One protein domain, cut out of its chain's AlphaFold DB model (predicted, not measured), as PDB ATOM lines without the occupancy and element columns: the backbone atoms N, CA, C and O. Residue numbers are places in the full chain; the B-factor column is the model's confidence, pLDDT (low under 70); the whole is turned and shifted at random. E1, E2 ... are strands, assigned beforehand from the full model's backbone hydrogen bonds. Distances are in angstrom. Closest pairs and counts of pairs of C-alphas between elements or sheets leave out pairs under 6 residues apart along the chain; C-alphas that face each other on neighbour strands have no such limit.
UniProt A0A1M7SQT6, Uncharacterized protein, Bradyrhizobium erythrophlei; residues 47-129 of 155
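Overview. This is residues 47 to 129 of the 155 residues of an uncharacterized protein of Bradyrhizobium erythrophlei (UniProt A0A1M7SQT6). The domain is a sandwich, two sheets face to face with their strands nearly aligned: a long, twisted sheet of E6, E5, E4, E1 and E8, and a small sheet of E3, E2 and E7 that covers part of it. The long hairpin of E4 and E5 makes much of the length. The printed part has 83 residues with eight named strands, E1 to E8 in order along the chain, and no named helix, and its class is all strand. Both sheets are antiparallel. The whole is compact, with a radius of gyration of the C-alphas of 13.3 A, yet its outline is a rod spanning 47 by 22 by 19 A.

Along the chain. E1, residues 47 to 54, begins at C-alpha 47 at (-25.202, 18.265, -1.806) and is 20.3 A long. E2, residues 62 to 65, and E3, residues 69 to 72, are short strands. E4, residues 74 to 86, is the longest strand by residues; it measures 32.0 A and bends by 53 degrees at residue 83. E5, residues 89 to 100, begins at C-alpha 89 at (-25.401, 21.951, -17.701) and measures 35.7 A. E6, residues 106 to 112, is 21.0 A long. E7 holds residues 120 to 123. E8, residues 126 to 129, ends at C-alpha 129 at (-30.620, 21.999, 11.128).

Arrangement. The larger sheet runs E6, E5, E4, E1, E8, with E6 and E8 as edge strands. E1 and E4 are antiparallel at 172 degrees, with N 51 and O 79 at 2.8 A. On its other side E1 has E8, antiparallel at 142 degrees, with N 54 and O 126 at 3.0 A. E4, E5 and E6 form a meander, each strand the antiparallel neighbour of the one before. In the hairpin of E4 and E5, N 80 and O 95 are 2.8 A apart; in that of E5 and E6, N 96 and O 108 are 2.9 A apart. In the smaller sheet E2 is the inner strand: N 63 and O 71 of E3 are 3.0 A apart, and N 64 and O 121 of E7 are 2.8 A apart. The parts of the two sheets that face each other are 8.9 A centre to centre, their strands at 18 degrees. Across the sandwich, the closest C-alphas of E2 and E4 are those of Ser 62 and Val 74, 5.5 A apart. E3 and E6 are near each other, while E5 and E7 are apart.

Size, cuts and confidence. The C-alphas of Gly 58 and Glu 88, the two farthest apart, are 47.3 A apart. The printed part has no cut and no long link. The chain changes sheet at the links E1 to E2, E3 to E4, E6 to E7 and E7 to E8. The mean pLDDT of the printed part is 89.6; residues 114 to 117 are under 70.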
ATOM      1  N   ALA A  47     -24.208  17.653  -2.667       80.06
ATOM      2  CA  ALA A  47     -25.202  18.265  -1.806       80.06
ATOM      3  C   ALA A  47     -24.761  19.704  -1.498       80.06
ATOM      4  O   ALA A  47     -23.755  19.940  -0.830       80.06
ATOM      5  N   ALA A  48     -25.521  20.667  -2.013       86.44
ATOM      6  CA  ALA A  48     -25.275  22.091  -1.839       86.44
ATOM      7  C   ALA A  48     -25.836  22.602  -0.508       86.44
ATOM      8  O   ALA A  48     -25.298  23.547   0.064       86.44
ATOM      9  N   PHE A  49     -26.926  22.005  -0.018       90.62
ATOM     10  CA  PHE A  49     -27.575  22.431   1.219       90.62
ATOM     11  C   PHE A  49     -28.437  21.317   1.817       90.62
ATOM     12  O   PHE A  49     -28.985  20.495   1.081       90.62
ATOM     13  N   GLU A  50     -28.590  21.306   3.137       93.56
ATOM     14  CA  GLU A  50     -29.417  20.353   3.871       93.56
ATOM     15  C   GLU A  50     -30.287  21.063   4.912       93.56
ATOM     16  O   GLU A  50     -29.826  21.955   5.631       93.56
ATOM     17  N   TRP A  51     -31.536  20.617   5.010       95.12
ATOM     18  CA  TRP A  51     -32.460  20.943   6.085       95.12
ATOM     19  C   TRP A  51     -32.899  19.663   6.783       95.12
ATOM     20  O   TRP A  51     -33.297  18.706   6.121       95.12
ATOM     21  N   GLN A  52     -32.868  19.655   8.110       96.94
ATOM     22  CA  GLN A  52     -33.392  18.550   8.910       96.94
ATOM     23  C   GLN A  52     -34.490  19.058   9.824       96.94
ATOM     24  O   GLN A  52     -34.347  20.100  10.466       96.94
ATOM     25  N   TYR A  53     -35.572  18.296   9.878       97.12
ATOM     26  CA  TYR A  53     -36.753  18.606  10.650       97.12
ATOM     27  C   TYR A  53     -37.162  17.425  11.520       97.12
ATOM     28  O   TYR A  53     -37.141  16.267  11.083       97.12
ATOM     29  N   SER A  54     -37.656  17.744  12.707       96.88
ATOM     30  CA  SER A  54     -38.292  16.802  13.618       96.88
ATOM     31  C   SER A  54     -39.726  17.217  13.912       96.88
ATOM     32  O   SER A  54     -40.114  18.382  13.804       96.88
ATOM     33  N   CYS A  55     -40.540  16.230  14.271       96.06
ATOM     34  CA  CYS A  55     -41.871  16.455  14.801       96.06
ATOM     35  C   CYS A  55     -41.918  16.056  16.273       96.06
ATOM     36  O   CYS A  55     -41.492  14.959  16.642       96.06
ATOM     37  N   ALA A  56     -42.474  16.930  17.112       90.81
ATOM     38  CA  ALA A  56     -42.767  16.582  18.494       90.81
ATOM     39  C   ALA A  56     -43.791  15.434  18.556       90.81
ATOM     40  O   ALA A  56     -44.704  15.350  17.732       90.81
ATOM     41  N   ALA A  57     -43.651  14.552  19.548       80.25
ATOM     42  CA  ALA A  57     -44.558  13.422  19.724       80.25
ATOM     43  C   ALA A  57     -46.021  13.894  19.845       80.25
ATOM     44  O   ALA A  57     -46.325  14.807  20.610       80.25
ATOM     45  N   GLY A  58     -46.920  13.268  19.081       73.56
ATOM     46  CA  GLY A  58     -48.339  13.641  19.029       73.56
ATOM     47  C   GLY A  58     -48.660  14.868  18.163       73.56
ATOM     48  O   GLY A  58     -49.823  15.260  18.089       73.56
ATOM     49  N   GLY A  59     -47.669  15.472  17.498       80.56
ATOM     50  CA  GLY A  59     -47.871  16.581  16.567       80.56
ATOM     51  C   GLY A  59     -48.457  16.142  15.220       80.56
ATOM     52  O   GLY A  59     -48.082  15.112  14.661       80.56
ATOM     53  N   ALA A  60     -49.354  16.957  14.658       90.88
ATOM     54  CA  ALA A  60     -49.875  16.780  13.302       90.88
ATOM     55  C   ALA A  60     -48.910  17.392  12.266       90.88
ATOM     56  O   ALA A  60     -49.162  18.459  11.706       90.88
ATOM     57  N   CYS A  61     -47.779  16.724  12.041       97.31
ATOM     58  CA  CYS A  61     -46.736  17.184  11.127       97.31
ATOM     59  C   CYS A  61     -46.907  16.629   9.713       97.31
ATOM     60  O   CYS A  61     -47.278  15.469   9.517       97.31
ATOM     61  N   SER A  62     -46.609  17.454   8.711       96.94
ATOM     62  CA  SER A  62     -46.672  17.053   7.305       96.94
ATOM     63  C   SER A  62     -45.728  17.873   6.436       96.94
ATOM     64  O   SER A  62     -45.323  18.981   6.798       96.94
ATOM     65  N   PHE A  63     -45.416  17.343   5.257       96.56
ATOM     66  CA  PHE A  63     -44.766  18.107   4.201       96.56
ATOM     67  C   PHE A  63     -45.361  17.770   2.837       96.56
ATOM     68  O   PHE A  63     -45.938  16.701   2.644       96.56
ATOM     69  N   ASN A  64     -45.188  18.679   1.883       95.44
ATOM     70  CA  ASN A  64     -45.523  18.468   0.483       95.44
ATOM     71  C   ASN A  64     -44.517  19.190  -0.414       95.44
ATOM     72  O   ASN A  64     -44.423  20.416  -0.395       95.44
ATOM     73  N   CYS A  65     -43.783  18.430  -1.216       91.62
ATOM     74  CA  CYS A  65     -42.879  18.934  -2.234       91.62
ATOM     75  C   CYS A  65     -43.601  18.961  -3.583       91.62
ATOM     76  O   CYS A  65     -44.113  17.944  -4.063       91.62
ATOM     77  N   PHE A  66     -43.657  20.138  -4.209       87.19
ATOM     78  CA  PHE A  66     -44.338  20.301  -5.493       87.19
ATOM     79  C   PHE A  66     -43.756  19.329  -6.519       87.19
ATOM     80  O   PHE A  66     -42.544  19.258  -6.659       87.19
ATOM     81  N   GLY A  67     -44.601  18.580  -7.229       80.81
ATOM     82  CA  GLY A  67     -44.183  17.660  -8.296       80.81
ATOM     83  C   GLY A  67     -43.609  16.307  -7.851       80.81
ATOM     84  O   GLY A  67     -43.505  15.425  -8.695       80.81
ATOM     85  N   SER A  68     -43.292  16.109  -6.567       81.88
ATOM     86  CA  SER A  68     -42.770  14.832  -6.041       81.88
ATOM     87  C   SER A  68     -43.625  14.215  -4.930       81.88
ATOM     88  O   SER A  68     -43.492  13.027  -4.645       81.88
ATOM     89  N   GLY A  69     -44.539  14.988  -4.341       88.94
ATOM     90  CA  GLY A  69     -45.493  14.514  -3.342       88.94
ATOM     91  C   GLY A  69     -45.092  14.864  -1.912       88.94
ATOM     92  O   GLY A  69     -44.232  15.710  -1.669       88.94
ATOM     93  N   GLY A  70     -45.747  14.224  -0.949       93.25
ATOM     94  CA  GLY A  70     -45.650  14.565   0.462       93.25
ATOM     95  C   GLY A  70     -46.203  13.473   1.363       93.25
ATOM     96  O   GLY A  70     -46.692  12.451   0.881       93.25
ATOM     97  N   ALA A  71     -46.143  13.706   2.670       95.62
ATOM     98  CA  ALA A  71     -46.672  12.792   3.673       95.62
ATOM     99  C   ALA A  71     -47.251  13.546   4.875       95.62
ATOM    100  O   ALA A  71     -46.862  14.678   5.178       95.62
ATOM    101  N   SER A  72     -48.178  12.885   5.568       95.50
ATOM    102  CA  SER A  72     -48.721  13.279   6.871       95.50
ATOM    103  C   SER A  72     -48.167  12.390   7.985       95.50
ATOM    104  O   SER A  72     -47.549  11.365   7.710       95.50
ATOM    105  N   SER A  73     -48.404  12.772   9.243       94.94
ATOM    106  CA  SER A  73     -47.931  12.037  10.429       94.94
ATOM    107  C   SER A  73     -46.410  11.840  10.439       94.94
ATOM    108  O   SER A  73     -45.898  10.815  10.890       94.94
ATOM    109  N   VAL A  74     -45.685  12.820   9.897       96.19
ATOM    110  CA  VAL A  74     -44.237  12.751   9.686       96.19
ATOM    111  C   VAL A  74     -43.522  12.955  11.012       96.19
ATOM    112  O   VAL A  74     -43.781  13.924  11.716       96.19
ATOM    113  N   THR A  75     -42.603  12.057  11.349       96.38
ATOM    114  CA  THR A  75     -41.810  12.105  12.583       96.38
ATOM    115  C   THR A  75     -40.449  12.758  12.360       96.38
ATOM    116  O   THR A  75     -39.971  13.495  13.223       96.38
ATOM    117  N   LYS A  76     -39.844  12.539  11.187       97.00
ATOM    118  CA  LYS A  76     -38.598  13.175  10.741       97.00
ATOM    119  C   LYS A  76     -38.653  13.452   9.248       97.00
ATOM    120  O   LYS A  76     -39.255  12.680   8.504       97.00
ATOM    121  N   LEU A  77     -37.997  14.524   8.825       96.81
ATOM    122  CA  LEU A  77     -37.837  14.893   7.422       96.81
ATOM    123  C   LEU A  77     -36.445  15.488   7.223       96.81
ATOM    124  O   LEU A  77     -36.083  16.455   7.884       96.81
ATOM    125  N   SER A  78     -35.682  14.934   6.296       96.06
ATOM    126  CA  SER A  78     -34.454  15.524   5.778       96.06
ATOM    127  C   SER A  78     -34.686  15.936   4.333       96.06
ATOM    128  O   SER A  78     -35.263  15.176   3.559       96.06
ATOM    129  N   ILE A  79     -34.258  17.142   3.974       93.75
ATOM    130  CA  ILE A  79     -34.321  17.677   2.617       93.75
ATOM    131  C   ILE A  79     -32.917  18.109   2.221       93.75
ATOM    132  O   ILE A  79     -32.285  18.902   2.914       93.75
ATOM    133  N   ARG A  80     -32.445  17.635   1.073       92.19
ATOM    134  CA  ARG A  80     -31.151  17.986   0.495       92.19
ATOM    135  C   ARG A  80     -31.346  18.637  -0.858       92.19
ATOM    136  O   ARG A  80     -31.972  18.067  -1.752       92.19
ATOM    137  N   LEU A  81     -30.789  19.832  -1.009       90.44
ATOM    138  CA  LEU A  81     -30.624  20.473  -2.303       90.44
ATOM    139  C   LEU A  81     -29.316  19.978  -2.909       90.44
ATOM    140  O   LEU A  81     -28.247  20.152  -2.320       90.44
ATOM    141  N   MET A  82     -29.403  19.379  -4.085       88.06
ATOM    142  CA  MET A  82     -28.261  18.839  -4.806       88.06
ATOM    143  C   MET A  82     -28.071  19.543  -6.134       88.06
ATOM    144  O   MET A  82     -29.041  19.914  -6.797       88.06
ATOM    145  N   ASN A  83     -26.811  19.677  -6.527       88.25
ATOM    146  CA  ASN A  83     -26.411  20.112  -7.851       88.25
ATOM    147  C   ASN A  83     -25.923  18.886  -8.634       88.25
ATOM    148  O   ASN A  83     -25.133  18.094  -8.119       88.25
ATOM    149  N   MET A  84     -26.439  18.692  -9.847       85.75
ATOM    150  CA  MET A  84     -26.203  17.489 -10.646       85.75
ATOM    151  C   MET A  84     -25.787  17.841 -12.070       85.75
ATOM    152  O   MET A  84     -26.459  18.663 -12.701       85.75
ATOM    153  N   PRO A  85     -24.760  17.178 -12.622       85.38
ATOM    154  CA  PRO A  85     -24.423  17.332 -14.026       85.38
ATOM    155  C   PRO A  85     -25.480  16.647 -14.907       85.38
ATOM    156  O   PRO A  85     -25.795  15.470 -14.737       85.38
ATOM    157  N   LEU A  86     -26.012  17.384 -15.879       83.44
ATOM    158  CA  LEU A  86     -26.916  16.899 -16.917       83.44
ATOM    159  C   LEU A  86     -26.412  17.373 -18.287       83.44
ATOM    160  O   LEU A  86     -26.757  18.452 -18.776       83.44
ATOM    161  N   GLY A  87     -25.559  16.553 -18.904       85.00
ATOM    162  CA  GLY A  87     -24.821  16.934 -20.108       85.00
ATOM    163  C   GLY A  87     -23.833  18.058 -19.797       85.00
ATOM    164  O   GLY A  87     -23.014  17.932 -18.895       85.00
ATOM    165  N   GLU A  88     -23.932  19.169 -20.523       84.88
ATOM    166  CA  GLU A  88     -23.070  20.349 -20.337       84.88
ATOM    167  C   GLU A  88     -23.602  21.347 -19.293       84.88
ATOM    168  O   GLU A  88     -23.011  22.405 -19.077       84.88
ATOM    169  N   LYS A  89     -24.744  21.054 -18.660       84.75
ATOM    170  CA  LYS A  89     -25.401  21.951 -17.701       84.75
ATOM    171  C   LYS A  89     -25.483  21.303 -16.332       84.75
ATOM    172  O   LYS A  89     -25.640  20.094 -16.231       84.75
ATOM    173  N   ASN A  90     -25.463  22.121 -15.288       85.19
ATOM    174  CA  ASN A  90     -25.831  21.678 -13.951       85.19
ATOM    175  C   ASN A  90     -27.313  21.966 -13.700       85.19
ATOM    176  O   ASN A  90     -27.810  23.039 -14.051       85.19
ATOM    177  N   VAL A  91     -28.009  21.002 -13.109       87.50
ATOM    178  CA  VAL A  91     -29.406  21.123 -12.689       87.50
ATOM    179  C   VAL A  91     -29.506  20.949 -11.185       87.50
ATOM    180  O   VAL A  91     -28.774  20.165 -10.581       87.50
ATOM    181  N   ALA A  92     -30.444  21.670 -10.583       88.44
ATOM    182  CA  ALA A  92     -30.735  21.526  -9.170       88.44
ATOM    183  C   ALA A  92     -31.811  20.452  -8.965       88.44
ATOM    184  O   ALA A  92     -32.771  20.352  -9.735       88.44
ATOM    185  N   GLY A  93     -31.678  19.675  -7.897       89.31
ATOM    186  CA  GLY A  93     -32.700  18.737  -7.454       89.31
ATOM    187  C   GLY A  93     -32.896  18.796  -5.950       89.31
ATOM    188  O   GLY A  93     -31.950  19.015  -5.201       89.31
ATOM    189  N   VAL A  94     -34.132  18.603  -5.511       90.44
ATOM    190  CA  VAL A  94     -34.471  18.399  -4.107       90.44
ATOM    191  C   VAL A  94     -34.673  16.915  -3.887       90.44
ATOM    192  O   VAL A  94     -35.518  16.304  -4.533       90.44
ATOM    193  N   PHE A  95     -33.915  16.354  -2.960       91.50
ATOM    194  CA  PHE A  95     -34.067  14.994  -2.474       91.50
ATOM    195  C   PHE A  95     -34.558  15.067  -1.043       91.50
ATOM    196  O   PHE A  95     -34.141  15.947  -0.294       91.50
ATOM    197  N   TYR A  96     -35.448  14.170  -0.658       93.06
ATOM    198  CA  TYR A  96     -35.933  14.127   0.708       93.06
ATOM    199  C   TYR A  96     -36.076  12.699   1.196       93.06
ATOM    200  O   TYR A  96     -36.411  11.786   0.442       93.06
ATOM    201  N   GLU A  97     -35.841  12.541   2.486       95.19
ATOM    202  CA  GLU A  97     -35.982  11.308   3.246       95.19
ATOM    203  C   GLU A  97     -36.861  11.625   4.452       95.19
ATOM    204  O   GLU A  97     -36.717  12.674   5.076       95.19
ATOM    205  N   TYR A  98     -37.803  10.753   4.773       95.56
ATOM    206  CA  TYR A  98     -38.732  10.973   5.867       95.56
ATOM    207  C   TYR A  98     -39.123   9.666   6.544       95.56
ATOM    208  O   TYR A  98     -38.980   8.573   5.996       95.56
ATOM    209  N   SER A  99     -39.655   9.802   7.749       96.19
ATOM    210  CA  SER A  99     -40.320   8.729   8.478       96.19
ATOM    211  C   SER A  99     -41.680   9.218   8.959       96.19
ATOM    212  O   SER A  99     -41.848  10.402   9.251       96.19
ATOM    213  N   THR A 100     -42.651   8.320   9.053       94.69
ATOM    214  CA  THR A 100     -43.935   8.544   9.725       94.69
ATOM    215  C   THR A 100     -44.016   7.670  10.973       94.69
ATOM    216  O   THR A 100     -43.024   7.064  11.386       94.69
ATOM    217  N   ILE A 101     -45.177   7.634  11.620       90.50
ATOM    218  CA  ILE A 101     -45.437   6.699  12.720       90.50
ATOM    219  C   ILE A 101     -45.597   5.248  12.218       90.50
ATOM    220  O   ILE A 101     -45.304   4.316  12.959       90.50
ATOM    221  N   GLU A 102     -46.015   5.051  10.964       92.12
ATOM    222  CA  GLU A 102     -46.198   3.737  10.331       92.12
ATOM    223  C   GLU A 102     -45.010   3.321   9.452       92.12
ATOM    224  O   GLU A 102     -44.715   2.134   9.327       92.12
ATOM    225  N   ILE A 103     -44.337   4.289   8.826       91.38
ATOM    226  CA  ILE A 103     -43.263   4.056   7.860       91.38
ATOM    227  C   ILE A 103     -41.951   4.543   8.463       91.38
ATOM    228  O   ILE A 103     -41.711   5.742   8.583       91.38
ATOM    229  N   SER A 104     -41.068   3.610   8.817       93.25
ATOM    230  CA  SER A 104     -39.785   3.941   9.447       93.25
ATOM    231  C   SER A 104     -38.806   4.651   8.509       93.25
ATOM    232  O   SER A 104     -37.922   5.355   8.992       93.25
ATOM    233  N   HIS A 105     -38.952   4.478   7.193       94.12
ATOM    234  CA  HIS A 105     -38.108   5.121   6.194       94.12
ATOM    235  C   HIS A 105     -38.787   5.169   4.818       94.12
ATOM    236  O   HIS A 105     -39.214   4.140   4.291       94.12
ATOM    237  N   ALA A 106     -38.839   6.352   4.215       93.38
ATOM    238  CA  ALA A 106     -39.261   6.583   2.840       93.38
ATOM    239  C   ALA A 106     -38.513   7.786   2.256       93.38
ATOM    240  O   ALA A 106     -37.986   8.623   2.983       93.38
ATOM    241  N   ASN A 107     -38.462   7.885   0.930       93.62
ATOM    242  CA  ASN A 107     -37.714   8.934   0.250       93.62
ATOM    243  C   ASN A 107     -38.359   9.325  -1.082       93.62
ATOM    244  O   ASN A 107     -39.217   8.619  -1.613       93.62
ATOM    245  N   GLY A 108     -37.932  10.458  -1.629       91.25
ATOM    246  CA  GLY A 108     -38.348  10.936  -2.940       91.25
ATOM    247  C   GLY A 108     -37.450  12.057  -3.441       91.25
ATOM    248  O   GLY A 108     -36.516  12.485  -2.759       91.25
ATOM    249  N   PHE A 109     -37.704  12.510  -4.665       90.94
ATOM    250  CA  PHE A 109     -36.913  13.567  -5.279       90.94
ATOM    251  C   PHE A 109     -37.705  14.356  -6.324       90.94
ATOM    252  O   PHE A 109     -38.673  13.860  -6.899       90.94
ATOM    253  N   ASN A 110     -37.254  15.577  -6.597       88.62
ATOM    254  CA  ASN A 110     -37.676  16.397  -7.725       88.62
ATOM    255  C   ASN A 110     -36.448  17.057  -8.363       88.62
ATOM    256  O   ASN A 110     -35.641  17.660  -7.660       88.62
ATOM    257  N   ILE A 111     -36.318  16.974  -9.686       87.06
ATOM    258  CA  ILE A 111     -35.237  17.599 -10.453       87.06
ATOM    259  C   ILE A 111     -35.818  18.759 -11.261       87.06
ATOM    260  O   ILE A 111     -36.707  18.558 -12.088       87.06
ATOM    261  N   SER A 112     -35.289  19.968 -11.071       82.12
ATOM    262  CA  SER A 112     -35.674  21.123 -11.880       82.12
ATOM    263  C   SER A 112     -34.694  21.318 -13.029       82.12
ATOM    264  O   SER A 112     -33.548  21.717 -12.838       82.12
ATOM    265  N   THR A 113     -35.168  21.081 -14.251       74.69
ATOM    266  CA  THR A 113     -34.428  21.334 -15.497       74.69
ATOM    267  C   THR A 113     -34.658  22.746 -16.061       74.69
ATOM    268  O   THR A 113     -34.293  23.017 -17.204       74.69
ATOM    269  N   GLY A 114     -35.244  23.666 -15.277       65.62
ATOM    270  CA  GLY A 114     -35.321  25.092 -15.628       65.62
ATOM    271  C   GLY A 114     -36.576  25.826 -15.142       65.62
ATOM    272  O   GLY A 114     -36.458  26.876 -14.524       65.62
ATOM    273  N   LEU A 115     -37.780  25.296 -15.399       55.00
ATOM    274  CA  LEU A 115     -39.055  26.002 -15.136       55.00
ATOM    275  C   LEU A 115     -39.764  25.577 -13.833       55.00
ATOM    276  O   LEU A 115     -40.780  26.165 -13.461       55.00
ATOM    277  N   GLY A 116     -39.257  24.553 -13.140       60.75
ATOM    278  CA  GLY A 116     -39.867  24.003 -11.926       60.75
ATOM    279  C   GLY A 116     -39.374  24.693 -10.655       60.75
ATOM    280  O   GLY A 116     -38.169  24.855 -10.458       60.75
ATOM    281  N   LYS A 117     -40.295  25.066  -9.756       67.00
ATOM    282  CA  LYS A 117     -39.940  25.513  -8.402       67.00
ATOM    283  C   LYS A 117     -39.570  24.300  -7.552       67.00
ATOM    284  O   LYS A 117     -40.425  23.468  -7.261       67.00
ATOM    285  N   LEU A 118     -38.313  24.230  -7.128       81.81
ATOM    286  CA  LEU A 118     -37.865  23.312  -6.086       81.81
ATOM    287  C   LEU A 118     -38.314  23.864  -4.732       81.81
ATOM    288  O   LEU A 118     -37.612  24.658  -4.113       81.81
ATOM    289  N   ALA A 119     -39.526  23.512  -4.314       85.62
ATOM    290  CA  ALA A 119     -40.081  23.974  -3.051       85.62
ATOM    291  C   ALA A 119     -40.845  22.854  -2.345       85.62
ATOM    292  O   ALA A 119     -41.584  22.093  -2.974       85.62
ATOM    293  N   CYS A 120     -40.692  22.813  -1.025       91.81
ATOM    294  CA  CYS A 120     -41.467  21.962  -0.143       91.81
ATOM    295  C   CYS A 120     -42.176  22.837   0.885       91.81
ATOM    296  O   CYS A 120     -41.564  23.694   1.521       91.81
ATOM    297  N   GLN A 121     -43.477  22.632   1.030       94.94
ATOM    298  CA  GLN A 121     -44.244  23.179   2.131       94.94
ATOM    299  C   GLN A 121     -44.090  22.246   3.323       94.94
ATOM    300  O   GLN A 121     -44.311  21.045   3.189       94.94
ATOM    301  N   ILE A 122     -43.729  22.794   4.477       96.38
ATOM    302  CA  ILE A 122     -43.542  22.041   5.717       96.38
ATOM    303  C   ILE A 122     -44.478  22.631   6.758       96.38
ATOM    304  O   ILE A 122     -44.547  23.851   6.911       96.38
ATOM    305  N   ASN A 123     -45.224  21.770   7.443       96.81
ATOM    306  CA  ASN A 123     -46.234  22.177   8.405       96.81
ATOM    307  C   ASN A 123     -46.052  21.435   9.730       96.81
ATOM    308  O   ASN A 123     -45.917  20.211   9.754       96.81
ATOM    309  N   GLY A 124     -46.059  22.193  10.826       95.38
ATOM    310  CA  GLY A 124     -45.984  21.671  12.191       95.38
ATOM    311  C   GLY A 124     -44.627  21.098  12.610       95.38
ATOM    312  O   GLY A 124     -44.494  20.692  13.759       95.38
ATOM    313  N   MET A 125     -43.627  21.064  11.722       96.56
ATOM    314  CA  MET A 125     -42.297  20.525  12.029       96.56
ATOM    315  C   MET A 125     -41.340  21.598  12.552       96.56
ATOM    316  O   MET A 125     -41.390  22.755  12.129       96.56
ATOM    317  N   HIS A 126     -40.430  21.188  13.430       96.88
ATOM    318  CA  HIS A 126     -39.338  22.008  13.935       96.88
ATOM    319  C   HIS A 126     -38.113  21.868  13.026       96.88
ATOM    320  O   HIS A 126     -37.773  20.755  12.637       96.88
ATOM    321  N   LEU A 127     -37.463  22.981  12.674       96.69
ATOM    322  CA  LEU A 127     -36.213  22.978  11.912       96.69
ATOM    323  C   LEU A 127     -35.039  22.780  12.877       96.69
ATOM    324  O   LEU A 127     -34.676  23.697  13.609       96.69
ATOM    325  N   ASP A 128     -34.432  21.598  12.851       96.50
ATOM    326  CA  ASP A 128     -33.315  21.240  13.732       96.50
ATOM    327  C   ASP A 128     -31.964  21.667  13.154       96.50
ATOM    328  O   ASP A 128     -31.021  21.967  13.888       96.50
ATOM    329  N   TYR A 129     -31.855  21.674  11.825       95.88
ATOM    330  CA  TYR A 129     -30.620  21.999  11.128       95.88
ATOM    331  C   TYR A 129     -30.894  22.625   9.764       95.88
ATOM    332  O   TYR A 129     -31.779  22.179   9.043       95.88
TER     333      TYR A 129